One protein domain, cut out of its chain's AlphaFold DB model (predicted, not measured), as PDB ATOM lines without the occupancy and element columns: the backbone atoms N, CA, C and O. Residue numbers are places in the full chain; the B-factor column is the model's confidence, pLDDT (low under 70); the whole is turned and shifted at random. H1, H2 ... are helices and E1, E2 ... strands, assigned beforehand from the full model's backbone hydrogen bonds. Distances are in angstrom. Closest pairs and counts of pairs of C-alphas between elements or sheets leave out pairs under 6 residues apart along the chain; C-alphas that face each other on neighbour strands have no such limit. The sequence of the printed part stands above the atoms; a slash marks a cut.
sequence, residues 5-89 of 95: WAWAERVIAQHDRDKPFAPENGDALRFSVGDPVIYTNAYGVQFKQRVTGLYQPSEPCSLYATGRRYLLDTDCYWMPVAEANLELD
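AT A GLANCE: This is residues 5 to 89 of the 95 residues of an uncharacterized protein of Aromatoleum aromaticum (strain EbN1) (UniProt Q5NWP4). A small, strongly twisted sheet of four strands, E3, E2, E1 and E4, curls into a partly closed, barrel-like ring, with residues 81 to 82 paired to E3 on the way to E4. The helix H1 stands off at the opposite end of the longest axis from E1, with the short helix H2 packed on it between H1 and the sheet, and residues 19 to 35 make a long link from H1 back to E1. The printed part has 85 residues, with named elements in the order H1, E1, E2, H2, E3, E4; the sheet's order is E3, E2, E1, E4, all antiparallel. The class is mixed, helices and strands, with 40 residues, under half, in named elements. The whole is compact, with a radius of gyration of the C-alphas of 13.0 A and spans of 34 by 27 by 23 A.

IN THESE COORDINATES: H1, residues 5 to 18, begins at C-alpha 5 (36.221, -28.632, -61.806) and is 20.0 A long. E1 is residues 36 to 40, 13.3 A. E2, residues 46 to 54, is 20.4 A from first to last C-alpha and bends by 63 degrees at residue 50, with C-alpha 50 at (44.827, -34.967, -91.541). H2 is residues 62 to 65, and E3 is residues 68 to 72, 11.4 A. E4, residues 86 to 88, ends at C-alpha 88 (54.106, -35.623, -89.702).

HOW THE PARTS SIT: E2 pairs in a staggered way, with E1 over residues 46 to 50 and with E3 over residues 51 to 54. E1 and E2 form a hairpin, antiparallel at 119 degrees, with N 47 and O 39 2.8 A apart. E3 and E2 are antiparallel, with N 71 and O 53 2.9 A apart. E1 and E4 are antiparallel at 146 degrees, with N 38 and O 87 2.8 A apart. The edge strands are E3 and E4. Residues 68 to 70 of E3 also pair with residues 81 to 82, antiparallel. H1 and H2 touch, their closest C-alphas being those of Ile 12 and Ala 65, 5.2 A apart. Neither helix is on the sheet, and H1 is apart from E2, E3 and E4. In H1 every O i to N i+4 pair is within hydrogen-bond range; H2 is too short for such a pair, and its one O i to N i+3 pair is within range.

THE WHOLE: The C-alphas of Ala 6 and Asp 89, 37.5 A apart, are the two farthest apart. The links H1 to E1, of 17 residues, and E3 to E4, of 13, are long. The printed part has no cut. Its mean pLDDT is 96.1, and no printed residue is under 70.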
ATOM      1  N   TRP A   5      36.249 -30.093 -61.691       92.44
ATOM      2  CA  TRP A   5      36.221 -28.632 -61.806       92.44
ATOM      3  C   TRP A   5      37.411 -27.969 -61.113       92.44
ATOM      4  O   TRP A   5      38.135 -27.204 -61.740       92.44
ATOM      5  N   ALA A   6      37.702 -28.367 -59.871       95.31
ATOM      6  CA  ALA A   6      38.855 -27.851 -59.137       95.31
ATOM      7  C   ALA A   6      40.193 -28.231 -59.799       95.31
ATOM      8  O   ALA A   6      41.190 -27.530 -59.649       95.31
ATOM      9  N   TRP A   7      40.253 -29.363 -60.505       95.75
ATOM     10  CA  TRP A   7      41.415 -29.707 -61.322       95.75
ATOM     11  C   TRP A   7      41.513 -28.816 -62.567       95.75
ATOM     12  O   TRP A   7      42.589 -28.281 -62.826       95.75
ATOM     13  N   ALA A   8      40.410 -28.621 -63.294       96.25
ATOM     14  CA  ALA A   8      40.377 -27.805 -64.503       96.25
ATOM     15  C   ALA A   8      40.799 -26.357 -64.213       96.25
ATOM     16  O   ALA A   8      41.681 -25.844 -64.895       96.25
ATOM     17  N   GLU A   9      40.257 -25.747 -63.157       96.69
ATOM     18  CA  GLU A   9      40.628 -24.401 -62.703       96.69
ATOM     19  C   GLU A   9      42.131 -24.280 -62.432       96.69
ATOM     20  O   GLU A   9      42.777 -23.346 -62.903       96.69
ATOM     21  N   ARG A  10      42.720 -25.248 -61.715       97.25
ATOM     22  CA  ARG A  10      44.162 -25.242 -61.422       97.25
ATOM     23  C   ARG A  10      45.011 -25.356 -62.681       97.25
ATOM     24  O   ARG A  10      46.018 -24.666 -62.791       97.25
ATOM     25  N   VAL A  11      44.635 -26.242 -63.599       97.75
ATOM     26  CA  VAL A  11      45.392 -26.467 -64.835       97.75
ATOM     27  C   VAL A  11      45.315 -25.250 -65.750       97.75
ATOM     28  O   VAL A  11      46.341 -24.838 -66.279       97.75
ATOM     29  N   ILE A  12      44.137 -24.635 -65.873       98.00
ATOM     30  CA  ILE A  12      43.950 -23.380 -66.611       98.00
ATOM     31  C   ILE A  12      44.796 -22.266 -65.982       98.00
ATOM     32  O   ILE A  12      45.608 -21.654 -66.664       98.00
ATOM     33  N   ALA A  13      44.707 -22.068 -64.664       98.00
ATOM     34  CA  ALA A  13      45.474 -21.025 -63.980       98.00
ATOM     35  C   ALA A  13      46.999 -21.213 -64.096       98.00
ATOM     36  O   ALA A  13      47.748 -20.235 -64.110       98.00
ATOM     37  N   GLN A  14      47.477 -22.460 -64.144       98.19
ATOM     38  CA  GLN A  14      48.891 -22.757 -64.368       98.19
ATOM     39  C   GLN A  14      49.296 -22.484 -65.823       98.19
ATOM     40  O   GLN A  14      50.325 -21.857 -66.058       98.19
ATOM     41  N   HIS A  15      48.474 -22.910 -66.784       97.50
ATOM     42  CA  HIS A  15      48.676 -22.628 -68.202       97.50
ATOM     43  C   HIS A  15      48.771 -21.128 -68.476       97.50
ATOM     44  O   HIS A  15      49.708 -20.697 -69.132       97.50
ATOM     45  N   ASP A  16      47.851 -20.326 -67.944       96.38
ATOM     46  CA  ASP A  16      47.803 -18.890 -68.239       96.38
ATOM     47  C   ASP A  16      49.002 -18.133 -67.654       96.38
ATOM     48  O   ASP A  16      49.439 -17.122 -68.209       96.38
ATOM     49  N   ARG A  17      49.556 -18.642 -66.545       97.94
ATOM     50  CA  ARG A  17      50.769 -18.111 -65.917       97.94
ATOM     51  C   ARG A  17      52.016 -18.428 -66.735       97.94
ATOM     52  O   ARG A  17      52.831 -17.537 -66.955       97.94
ATOM     53  N   ASP A  18      52.164 -19.685 -67.139       97.81
ATOM     54  CA  ASP A  18      53.423 -20.190 -67.692       97.81
ATOM     55  C   ASP A  18      53.459 -20.158 -69.221       97.81
ATOM     56  O   ASP A  18      54.538 -20.185 -69.806       97.81
ATOM     57  N   LYS A  19      52.282 -20.140 -69.858       96.75
ATOM     58  CA  LYS A  19      52.057 -20.281 -71.302       96.75
ATOM     59  C   LYS A  19      52.975 -21.339 -71.915       96.75
ATOM     60  O   LYS A  19      53.808 -21.005 -72.745       96.75
ATOM     61  N   PRO A  20      52.871 -22.614 -71.503       96.75
ATOM     62  CA  PRO A  20      53.893 -23.608 -71.826       96.75
ATOM     63  C   PRO A  20      53.817 -24.147 -73.264       96.75
ATOM     64  O   PRO A  20      54.712 -24.878 -73.679       96.75
ATOM     65  N   PHE A  21      52.760 -23.831 -74.018       96.06
ATOM     66  CA  PHE A  21      52.503 -24.411 -75.336       96.06
ATOM     67  C   PHE A  21      52.437 -23.347 -76.431       96.06
ATOM     68  O   PHE A  21      51.963 -22.231 -76.209       96.06
ATOM     69  N   ALA A  22      52.828 -23.737 -77.641       95.50
ATOM     70  CA  ALA A  22      52.612 -22.940 -78.838       95.50
ATOM     71  C   ALA A  22      51.108 -22.685 -79.089       95.50
ATOM     72  O   ALA A  22      50.270 -23.524 -78.743       95.50
ATOM     73  N   PRO A  23      50.732 -21.548 -79.696       94.62
ATOM     74  CA  PRO A  23      51.618 -20.448 -80.079       94.62
ATOM     75  C   PRO A  23      51.924 -19.465 -78.931       94.62
ATOM     76  O   PRO A  23      52.667 -18.505 -79.109       94.62
ATOM     77  N   GLU A  24      51.336 -19.653 -77.748       95.31
ATOM     78  CA  GLU A  24      51.382 -18.672 -76.654       95.31
ATOM     79  C   GLU A  24      52.748 -18.560 -75.977       95.31
ATOM     80  O   GLU A  24      53.053 -17.521 -75.390       95.31
ATOM     81  N   ASN A  25      53.562 -19.610 -76.076       95.69
ATOM     82  CA  ASN A  25      54.943 -19.641 -75.603       95.69
ATOM     83  C   ASN A  25      55.931 -18.908 -76.540       95.69
ATOM     84  O   ASN A  25      57.106 -18.786 -76.201       95.69
ATOM     85  N   GLY A  26      55.473 -18.421 -77.702       96.75
ATOM     86  CA  GLY A  26      56.291 -17.749 -78.717       96.75
ATOM     87  C   GLY A  26      56.789 -18.652 -79.849       96.75
ATOM     88  O   GLY A  26      57.263 -18.131 -80.859       96.75
ATOM     89  N   ASP A  27      56.644 -19.972 -79.728       96.62
ATOM     90  CA  ASP A  27      56.946 -20.913 -80.805       96.62
ATOM     91  C   ASP A  27      55.796 -20.988 -81.818       96.62
ATOM     92  O   ASP A  27      54.630 -20.726 -81.513       96.62
ATOM     93  N   ALA A  28      56.111 -21.395 -83.047       96.75
ATOM     94  CA  ALA A  28      55.091 -21.716 -84.036       96.75
ATOM     95  C   ALA A  28      54.457 -23.085 -83.745       96.75
ATOM     96  O   ALA A  28      55.127 -24.015 -83.295       96.75
ATOM     97  N   LEU A  29      53.169 -23.224 -84.069       97.06
ATOM     98  CA  LEU A  29      52.518 -24.533 -84.131       97.06
ATOM     99  C   LEU A  29      53.250 -25.427 -85.142       97.06
ATOM    100  O   LEU A  29      53.575 -24.985 -86.244       97.06
ATOM    101  N   ARG A  30      53.499 -26.688 -84.771       97.00
ATOM    102  CA  ARG A  30      54.259 -27.636 -85.603       97.00
ATOM    103  C   ARG A  30      53.536 -28.068 -86.876       97.00
ATOM    104  O   ARG A  30      54.206 -28.503 -87.808       97.00
ATOM    105  N   PHE A  31      52.207 -27.987 -86.904       97.38
ATOM    106  CA  PHE A  31      51.390 -28.460 -88.021       97.38
ATOM    107  C   PHE A  31      50.420 -27.381 -88.510       97.38
ATOM    108  O   PHE A  31      49.926 -26.558 -87.739       97.38
ATOM    109  N   SER A  32      50.113 -27.424 -89.801       96.94
ATOM    110  CA  SER A  32      49.146 -26.562 -90.477       96.94
ATOM    111  C   SER A  32      47.898 -27.339 -90.889       96.94
ATOM    112  O   SER A  32      47.911 -28.560 -91.039       96.94
ATOM    113  N   VAL A  33      46.790 -26.622 -91.100       97.44
ATOM    114  CA  VAL A  33      45.579 -27.218 -91.684       97.44
ATOM    115  C   VAL A  33      45.915 -27.797 -93.053       97.44
ATOM    116  O   VAL A  33      46.512 -27.129 -93.892       97.44
ATOM    117  N   GLY A  34      45.507 -29.042 -93.276       97.00
ATOM    118  CA  GLY A  34      45.840 -29.803 -94.469       97.00
ATOM    119  C   GLY A  34      47.024 -30.745 -94.285       97.00
ATOM    120  O   GLY A  34      47.139 -31.670 -95.088       97.00
ATOM    121  N   ASP A  35      47.841 -30.612 -93.239       97.50
ATOM    122  CA  ASP A  35      48.984 -31.506 -93.045       97.50
ATOM    123  C   ASP A  35      48.529 -32.947 -92.773       97.50
ATOM    124  O   ASP A  35      47.645 -33.180 -91.935       97.50
ATOM    125  N   PRO A  36      49.111 -33.941 -93.467       97.81
ATOM    126  CA  PRO A  36      48.892 -35.339 -93.148       97.81
ATOM    127  C   PRO A  36      49.711 -35.707 -91.910       97.81
ATOM    128  O   PRO A  36      50.917 -35.479 -91.850       97.81
ATOM    129  N   VAL A  37      49.063 -36.317 -90.924       97.94
ATOM    130  CA  VAL A  37      49.682 -36.665 -89.642       97.94
ATOM    131  C   VAL A  37      49.414 -38.117 -89.269       97.94
ATOM    132  O   VAL A  37      48.422 -38.721 -89.685       97.94
ATOM    133  N   ILE A  38      50.304 -38.684 -88.467       97.88
ATOM    134  CA  ILE A  38      50.081 -39.918 -87.724       97.88
ATOM    135  C   ILE A  38      49.672 -39.508 -86.311       97.88
ATOM    136  O   ILE A  38      50.449 -38.891 -85.585       97.88
ATOM    137  N   TYR A  39      48.437 -39.828 -85.934       97.31
ATOM    138  CA  TYR A  39      47.920 -39.610 -84.588       97.31
ATOM    139  C   TYR A  39      48.086 -40.872 -83.746       97.31
ATOM    140  O   TYR A  39      47.589 -41.930 -84.128       97.31
ATOM    141  N   THR A  40      48.717 -40.739 -82.579       97.56
ATOM    142  CA  THR A  40      48.825 -41.810 -81.582       97.56
ATOM    143  C   THR A  40      47.844 -41.567 -80.434       97.56
ATOM    144  O   THR A  40      47.928 -40.565 -79.714       97.56
ATOM    145  N   ASN A  41      46.892 -42.483 -80.246       94.12
ATOM    146  CA  ASN A  41      45.907 -42.377 -79.166       94.12
ATOM    147  C   ASN A  41      46.491 -42.781 -77.795       94.12
ATOM    148  O   ASN A  41      47.626 -43.241 -77.684       94.12
ATOM    149  N   ALA A  42      45.693 -42.650 -76.730       92.62
ATOM    150  CA  ALA A  42      46.113 -42.981 -75.361       92.62
ATOM    151  C   ALA A  42      46.480 -44.464 -75.136       92.62
ATOM    152  O   ALA A  42      47.097 -44.789 -74.125       92.62
ATOM    153  N   TYR A  43      46.117 -45.356 -76.063       95.31
ATOM    154  CA  TYR A  43      46.459 -46.780 -76.034       95.31
ATOM    155  C   TYR A  43      47.682 -47.112 -76.905       95.31
ATOM    156  O   TYR A  43      47.999 -48.285 -77.084       95.31
ATOM    157  N   GLY A  44      48.355 -46.104 -77.472       96.44
ATOM    158  CA  GLY A  44      49.510 -46.290 -78.353       96.44
ATOM    159  C   GLY A  44      49.155 -46.724 -79.777       96.44
ATOM    160  O   GLY A  44      50.043 -47.087 -80.541       96.44
ATOM    161  N   VAL A  45      47.873 -46.700 -80.155       96.94
ATOM    162  CA  VAL A  45      47.431 -47.080 -81.504       96.94
ATOM    163  C   VAL A  45      47.547 -45.883 -82.441       96.94
ATOM    164  O   VAL A  45      47.120 -44.778 -82.093       96.94
ATOM    165  N   GLN A  46      48.107 -46.123 -83.628       97.12
ATOM    166  CA  GLN A  46      48.393 -45.105 -84.634       97.12
ATOM    167  C   GLN A  46      47.336 -45.061 -85.742       97.12
ATOM    168  O   GLN A  46      46.926 -46.095 -86.269       97.12
ATOM    169  N   PHE A  47      46.944 -43.848 -86.133       95.75
ATOM    170  CA  PHE A  47      45.954 -43.582 -87.176       95.75
ATOM    171  C   PHE A  47      46.481 -42.542 -88.163       95.75
ATOM    172  O   PHE A  47      47.049 -41.523 -87.769       95.75
ATOM    173  N   LYS A  48      46.267 -42.788 -89.456       96.50
ATOM    174  CA  LYS A  48      46.692 -41.900 -90.541       96.50
ATOM    175  C   LYS A  48      45.640 -40.826 -90.821       96.50
ATOM    176  O   LYS A  48      44.799 -41.011 -91.690       96.50
ATOM    177  N   GLN A  49      45.776 -39.677 -90.172       96.50
ATOM    178  CA  GLN A  49      44.809 -38.574 -90.206       96.50
ATOM    179  C   GLN A  49      45.330 -37.353 -90.977       96.50
ATOM    180  O   GLN A  49      46.445 -37.365 -91.514       96.50
ATOM    181  N   ARG A  50      44.513 -36.303 -91.035       97.38
ATOM    182  CA  ARG A  50      44.827 -34.967 -91.541       97.38
ATOM    183  C   ARG A  50      44.355 -33.903 -90.556       97.38
ATOM    184  O   ARG A  50      43.276 -34.019 -89.977       97.38
ATOM    185  N   VAL A  51      45.146 -32.844 -90.398       98.06
ATOM    186  CA  VAL A  51      44.732 -31.664 -89.631       98.06
ATOM    187  C   VAL A  51      43.632 -30.934 -90.397       98.06
ATOM    188  O   VAL A  51      43.835 -30.495 -91.528       98.06
ATOM    189  N   THR A  52      42.462 -30.788 -89.785       97.88
ATOM    190  CA  THR A  52      41.297 -30.109 -90.376       97.88
ATOM    191  C   THR A  52      41.098 -28.702 -89.826       97.88
ATOM    192  O   THR A  52      40.442 -27.880 -90.460       97.88
ATOM    193  N   GLY A  53      41.689 -28.397 -88.671       97.50
ATOM    194  CA  GLY A  53      41.552 -27.101 -88.027       97.50
ATOM    195  C   GLY A  53      42.491 -26.930 -86.842       97.50
ATOM    196  O   GLY A  53      43.083 -27.892 -86.345       97.50
ATOM    197  N   LEU A  54      42.589 -25.690 -86.374       97.25
ATOM    198  CA  LEU A  54      43.261 -25.344 -85.128       97.25
ATOM    199  C   LEU A  54      42.211 -25.120 -84.043       97.25
ATOM    200  O   LEU A  54      41.200 -24.454 -84.264       97.25
ATOM    201  N   TYR A  55      42.444 -25.694 -82.871       97.19
ATOM    202  CA  TYR A  55      41.545 -25.574 -81.738       97.19
ATOM    203  C   TYR A  55      41.791 -24.264 -80.992       97.19
ATOM    204  O   TYR A  55      42.864 -24.058 -80.429       97.19
ATOM    205  N   GLN A  56      40.776 -23.402 -80.981       94.06
ATOM    206  CA  GLN A  56      40.787 -22.099 -80.320       94.06
ATOM    207  C   GLN A  56      39.456 -21.918 -79.575       94.06
ATOM    208  O   GLN A  56      38.467 -21.500 -80.180       94.06
ATOM    209  N   PRO A  57      39.369 -22.310 -78.293       94.75
ATOM    210  CA  PRO A  57      38.150 -22.107 -77.522       94.75
ATOM    211  C   PRO A  57      37.941 -20.614 -77.227       94.75
ATOM    212  O   PRO A  57      38.899 -19.878 -77.010       94.75
ATOM    213  N   SER A  58      36.681 -20.174 -77.188       93.75
ATOM    214  CA  SER A  58      36.320 -18.787 -76.849       93.75
ATOM    215  C   SER A  58      36.411 -18.480 -75.352       93.75
ATOM    216  O   SER A  58      36.452 -17.318 -74.969       93.75
ATOM    217  N   GLU A  59      36.420 -19.519 -74.518       93.94
ATOM    218  CA  GLU A  59      36.453 -19.450 -73.057       93.94
ATOM    219  C   GLU A  59      37.600 -20.322 -72.520       93.94
ATOM    220  O   GLU A  59      38.011 -21.276 -73.198       93.94
ATOM    221  N   PRO A  60      38.100 -20.066 -71.296       93.94
ATOM    222  CA  PRO A  60      39.129 -20.896 -70.683       93.94
ATOM    223  C   PRO A  60      38.729 -22.377 -70.650       93.94
ATOM    224  O   PRO A  60      37.663 -22.752 -70.161       93.94
ATOM    225  N   CYS A  61      39.598 -23.242 -71.171       95.12
ATOM    226  CA  CYS A  61      39.295 -24.658 -71.355       95.12
ATOM    227  C   CYS A  61      40.480 -25.532 -70.946       95.12
ATOM    228  O   CYS A  61      41.598 -25.345 -71.425       95.12
ATOM    229  N   SER A  62      40.230 -26.554 -70.123       96.56
ATOM    230  CA  SER A  62      41.269 -27.485 -69.666       96.56
ATOM    231  C   SER A  62      41.888 -28.307 -70.805       96.56
ATOM    232  O   SER A  62      43.057 -28.683 -70.726       96.56
ATOM    233  N   LEU A  63      41.153 -28.552 -71.897       96.62
ATOM    234  CA  LEU A  63      41.697 -29.211 -73.091       96.62
ATOM    235  C   LEU A  63      42.782 -28.350 -73.745       96.62
ATOM    236  O   LEU A  63      43.869 -28.844 -74.042       96.62
ATOM    237  N   TYR A  64      42.514 -27.055 -73.908       97.12
ATOM    238  CA  TYR A  64      43.497 -26.112 -74.428       97.12
ATOM    239  C   TYR A  64      44.638 -25.905 -73.422       97.12
ATOM    240  O   TYR A  64      45.807 -26.009 -73.780       97.12
ATOM    241  N   ALA A  65      44.336 -25.779 -72.132       97.25
ATOM    242  CA  ALA A  65      45.352 -25.640 -71.088       97.25
ATOM    243  C   ALA A  65      46.310 -26.847 -70.964       97.25
ATOM    244  O   ALA A  65      47.328 -26.762 -70.287       97.25
ATOM    245  N   THR A  66      46.007 -27.971 -71.620       96.38
ATOM    246  CA  THR A  66      46.831 -29.191 -71.651       96.38
ATOM    247  C   THR A  66      47.488 -29.440 -73.014       96.38
ATOM    248  O   THR A  66      47.843 -30.573 -73.334       96.38
ATOM    249  N   GLY A  67      47.640 -28.395 -73.834       96.44
ATOM    250  CA  GLY A  67      48.419 -28.448 -75.077       96.44
ATOM    251  C   GLY A  67      47.678 -29.043 -76.274       96.44
ATOM    252  O   GLY A  67      48.298 -29.349 -77.293       96.44
ATOM    253  N   ARG A  68      46.352 -29.219 -76.186       97.56
ATOM    254  CA  ARG A  68      45.536 -29.629 -77.339       97.56
ATOM    255  C   ARG A  68      45.327 -28.435 -78.260       97.56
ATOM    256  O   ARG A  68      44.834 -27.397 -77.819       97.56
ATOM    257  N   ARG A  69      45.751 -28.573 -79.517       97.75
ATOM    258  CA  ARG A  69      45.813 -27.475 -80.500       97.75
ATOM    259  C   ARG A  69      45.228 -27.840 -81.861       97.75
ATOM    260  O   ARG A  69      44.939 -26.937 -82.635       97.75
ATOM    261  N   TYR A  70      45.006 -29.122 -82.141       98.06
ATOM    262  CA  TYR A  70      44.680 -29.590 -83.489       98.06
ATOM    263  C   TYR A  70      43.357 -30.343 -83.532       98.06
ATOM    264  O   TYR A  70      43.093 -31.176 -82.667       98.06
ATOM    265  N   LEU A  71      42.552 -30.072 -84.554       98.12
ATOM    266  CA  LEU A  71      41.381 -30.863 -84.924       98.12
ATOM    267  C   LEU A  71      41.763 -31.778 -86.089       98.12
ATOM    268  O   LEU A  71      42.493 -31.360 -86.990       98.12
ATOM    269  N   LEU A  72      41.291 -33.022 -86.048       97.69
ATOM    270  CA  LEU A  72      41.621 -34.052 -87.033       97.69
ATOM    271  C   LEU A  72      40.368 -34.549 -87.760       97.69
ATOM    272  O   LEU A  72      39.259 -34.470 -87.229       97.69
ATOM    273  N   ASP A  73      40.554 -35.142 -88.937       94.62
ATOM    274  CA  ASP A  73      39.541 -35.869 -89.720       94.62
ATOM    275  C   ASP A  73      39.159 -37.232 -89.101       94.62
ATOM    276  O   ASP A  73      39.199 -38.283 -89.735       94.62
ATOM    277  N   THR A  74      38.795 -37.222 -87.820       90.38
ATOM    278  CA  THR A  74      38.276 -38.393 -87.090       90.38
ATOM    279  C   THR A  74      36.753 -38.320 -86.973       90.38
ATOM    280  O   THR A  74      36.168 -37.245 -87.111       90.38
ATOM    281  N   ASP A  75      36.107 -39.424 -86.590       87.00
ATOM    282  CA  ASP A  75      34.677 -39.419 -86.235       87.00
ATOM    283  C   ASP A  75      34.363 -38.450 -85.074       87.00
ATOM    284  O   ASP A  75      33.272 -37.887 -84.988       87.00
ATOM    285  N   CYS A  76      35.349 -38.184 -84.211       88.56
ATOM    286  CA  CYS A  76      35.292 -37.194 -83.137       88.56
ATOM    287  C   CYS A  76      35.978 -35.876 -83.541       88.56
ATOM    288  O   CYS A  76      36.765 -35.330 -82.770       88.56
ATOM    289  N   TYR A  77      35.692 -35.356 -84.739       88.25
ATOM    290  CA  TYR A  77      36.340 -34.168 -85.326       88.25
ATOM    291  C   TYR A  77      36.314 -32.899 -84.451       88.25
ATOM    292  O   TYR A  77      37.113 -31.989 -84.654       88.25
ATOM    293  N   TRP A  78      35.399 -32.824 -83.484       90.00
ATOM    294  CA  TRP A  78      35.261 -31.716 -82.537       90.00
ATOM    295  C   TRP A  78      36.212 -31.814 -81.331       90.00
ATOM    296  O   TRP A  78      36.381 -30.829 -80.612       90.00
ATOM    297  N   MET A  79      36.822 -32.978 -81.079       95.50
ATOM    298  CA  MET A  79      37.722 -33.198 -79.945       95.50
ATOM    299  C   MET A  79      39.170 -32.873 -80.337       95.50
ATOM    300  O   MET A  79      39.726 -33.534 -81.217       95.50
ATOM    301  N   PRO A  80      39.829 -31.908 -79.674       97.31
ATOM    302  CA  PRO A  80      41.180 -31.512 -80.032       97.31
ATOM    303  C   PRO A  80      42.245 -32.478 -79.505       97.31
ATOM    304  O   PRO A  80      42.112 -33.092 -78.441       97.31
ATOM    305  N   VAL A  81      43.353 -32.555 -80.237       97.38
ATOM    306  CA  VAL A  81      44.488 -33.445 -79.980       97.38
ATOM    307  C   VAL A  81      45.724 -32.640 -79.575       97.38
ATOM    308  O   VAL A  81      45.944 -31.515 -80.037       97.38
ATOM    309  N   ALA A  82      46.511 -33.214 -78.662       96.56
ATOM    310  CA  ALA A  82      47.774 -32.650 -78.198       96.56
ATOM    311  C   ALA A  82      48.852 -32.768 -79.275       96.56
ATOM    312  O   ALA A  82      48.976 -33.810 -79.911       96.56
ATOM    313  N   GLU A  83      49.668 -31.726 -79.433       95.50
ATOM    314  CA  GLU A  83      50.773 -31.728 -80.400       95.50
ATOM    315  C   GLU A  83      51.737 -32.907 -80.200       95.50
ATOM    316  O   GLU A  83      52.212 -33.498 -81.164       95.50
ATOM    317  N   ALA A  84      51.974 -33.290 -78.941       95.25
ATOM    318  CA  ALA A  84      52.841 -34.407 -78.569       95.25
ATOM    319  C   ALA A  84      52.350 -35.777 -79.077       95.25
ATOM    320  O   ALA A  84      53.124 -36.727 -79.111       95.25
ATOM    321  N   ASN A  85      51.080 -35.884 -79.476       97.06
ATOM    322  CA  ASN A  85      50.484 -37.115 -79.992       97.06
ATOM    323  C   ASN A  85      50.490 -37.178 -81.525       97.06
ATOM    324  O   ASN A  85      49.906 -38.108 -82.092       97.06
ATOM    325  N   LEU A  86      51.078 -36.180 -82.188       97.62
ATOM    326  CA  LEU A  86      51.103 -36.053 -83.636       97.62
ATOM    327  C   LEU A  86      52.530 -36.129 -84.169       97.62
ATOM    328  O   LEU A  86      53.459 -35.501 -83.656       97.62
ATOM    329  N   GLU A  87      52.666 -36.848 -85.272       97.81
ATOM    330  CA  GLU A  87      53.866 -36.887 -86.097       97.81
ATOM    331  C   GLU A  87      53.484 -36.568 -87.542       97.81
ATOM    332  O   GLU A  87      52.395 -36.925 -87.989       97.81
ATOM    333  N   LEU A  88      54.362 -35.894 -88.290       97.31
ATOM    334  CA  LEU A  88      54.106 -35.623 -89.702       97.31
ATOM    335  C   LEU A  88      54.150 -36.941 -90.482       97.31
ATOM    336  O   LEU A  88      55.138 -37.674 -90.418       97.31
ATOM    337  N   ASP A  89      53.110 -37.231 -91.260       96.69
ATOM    338  CA  ASP A  89      53.110 -38.398 -92.132       96.69
ATOM    339  C   ASP A  89      53.825 -38.073 -93.446       96.69
ATOM    340  O   ASP A  89      53.208 -37.738 -94.460       96.69
TER     341      ASP A  89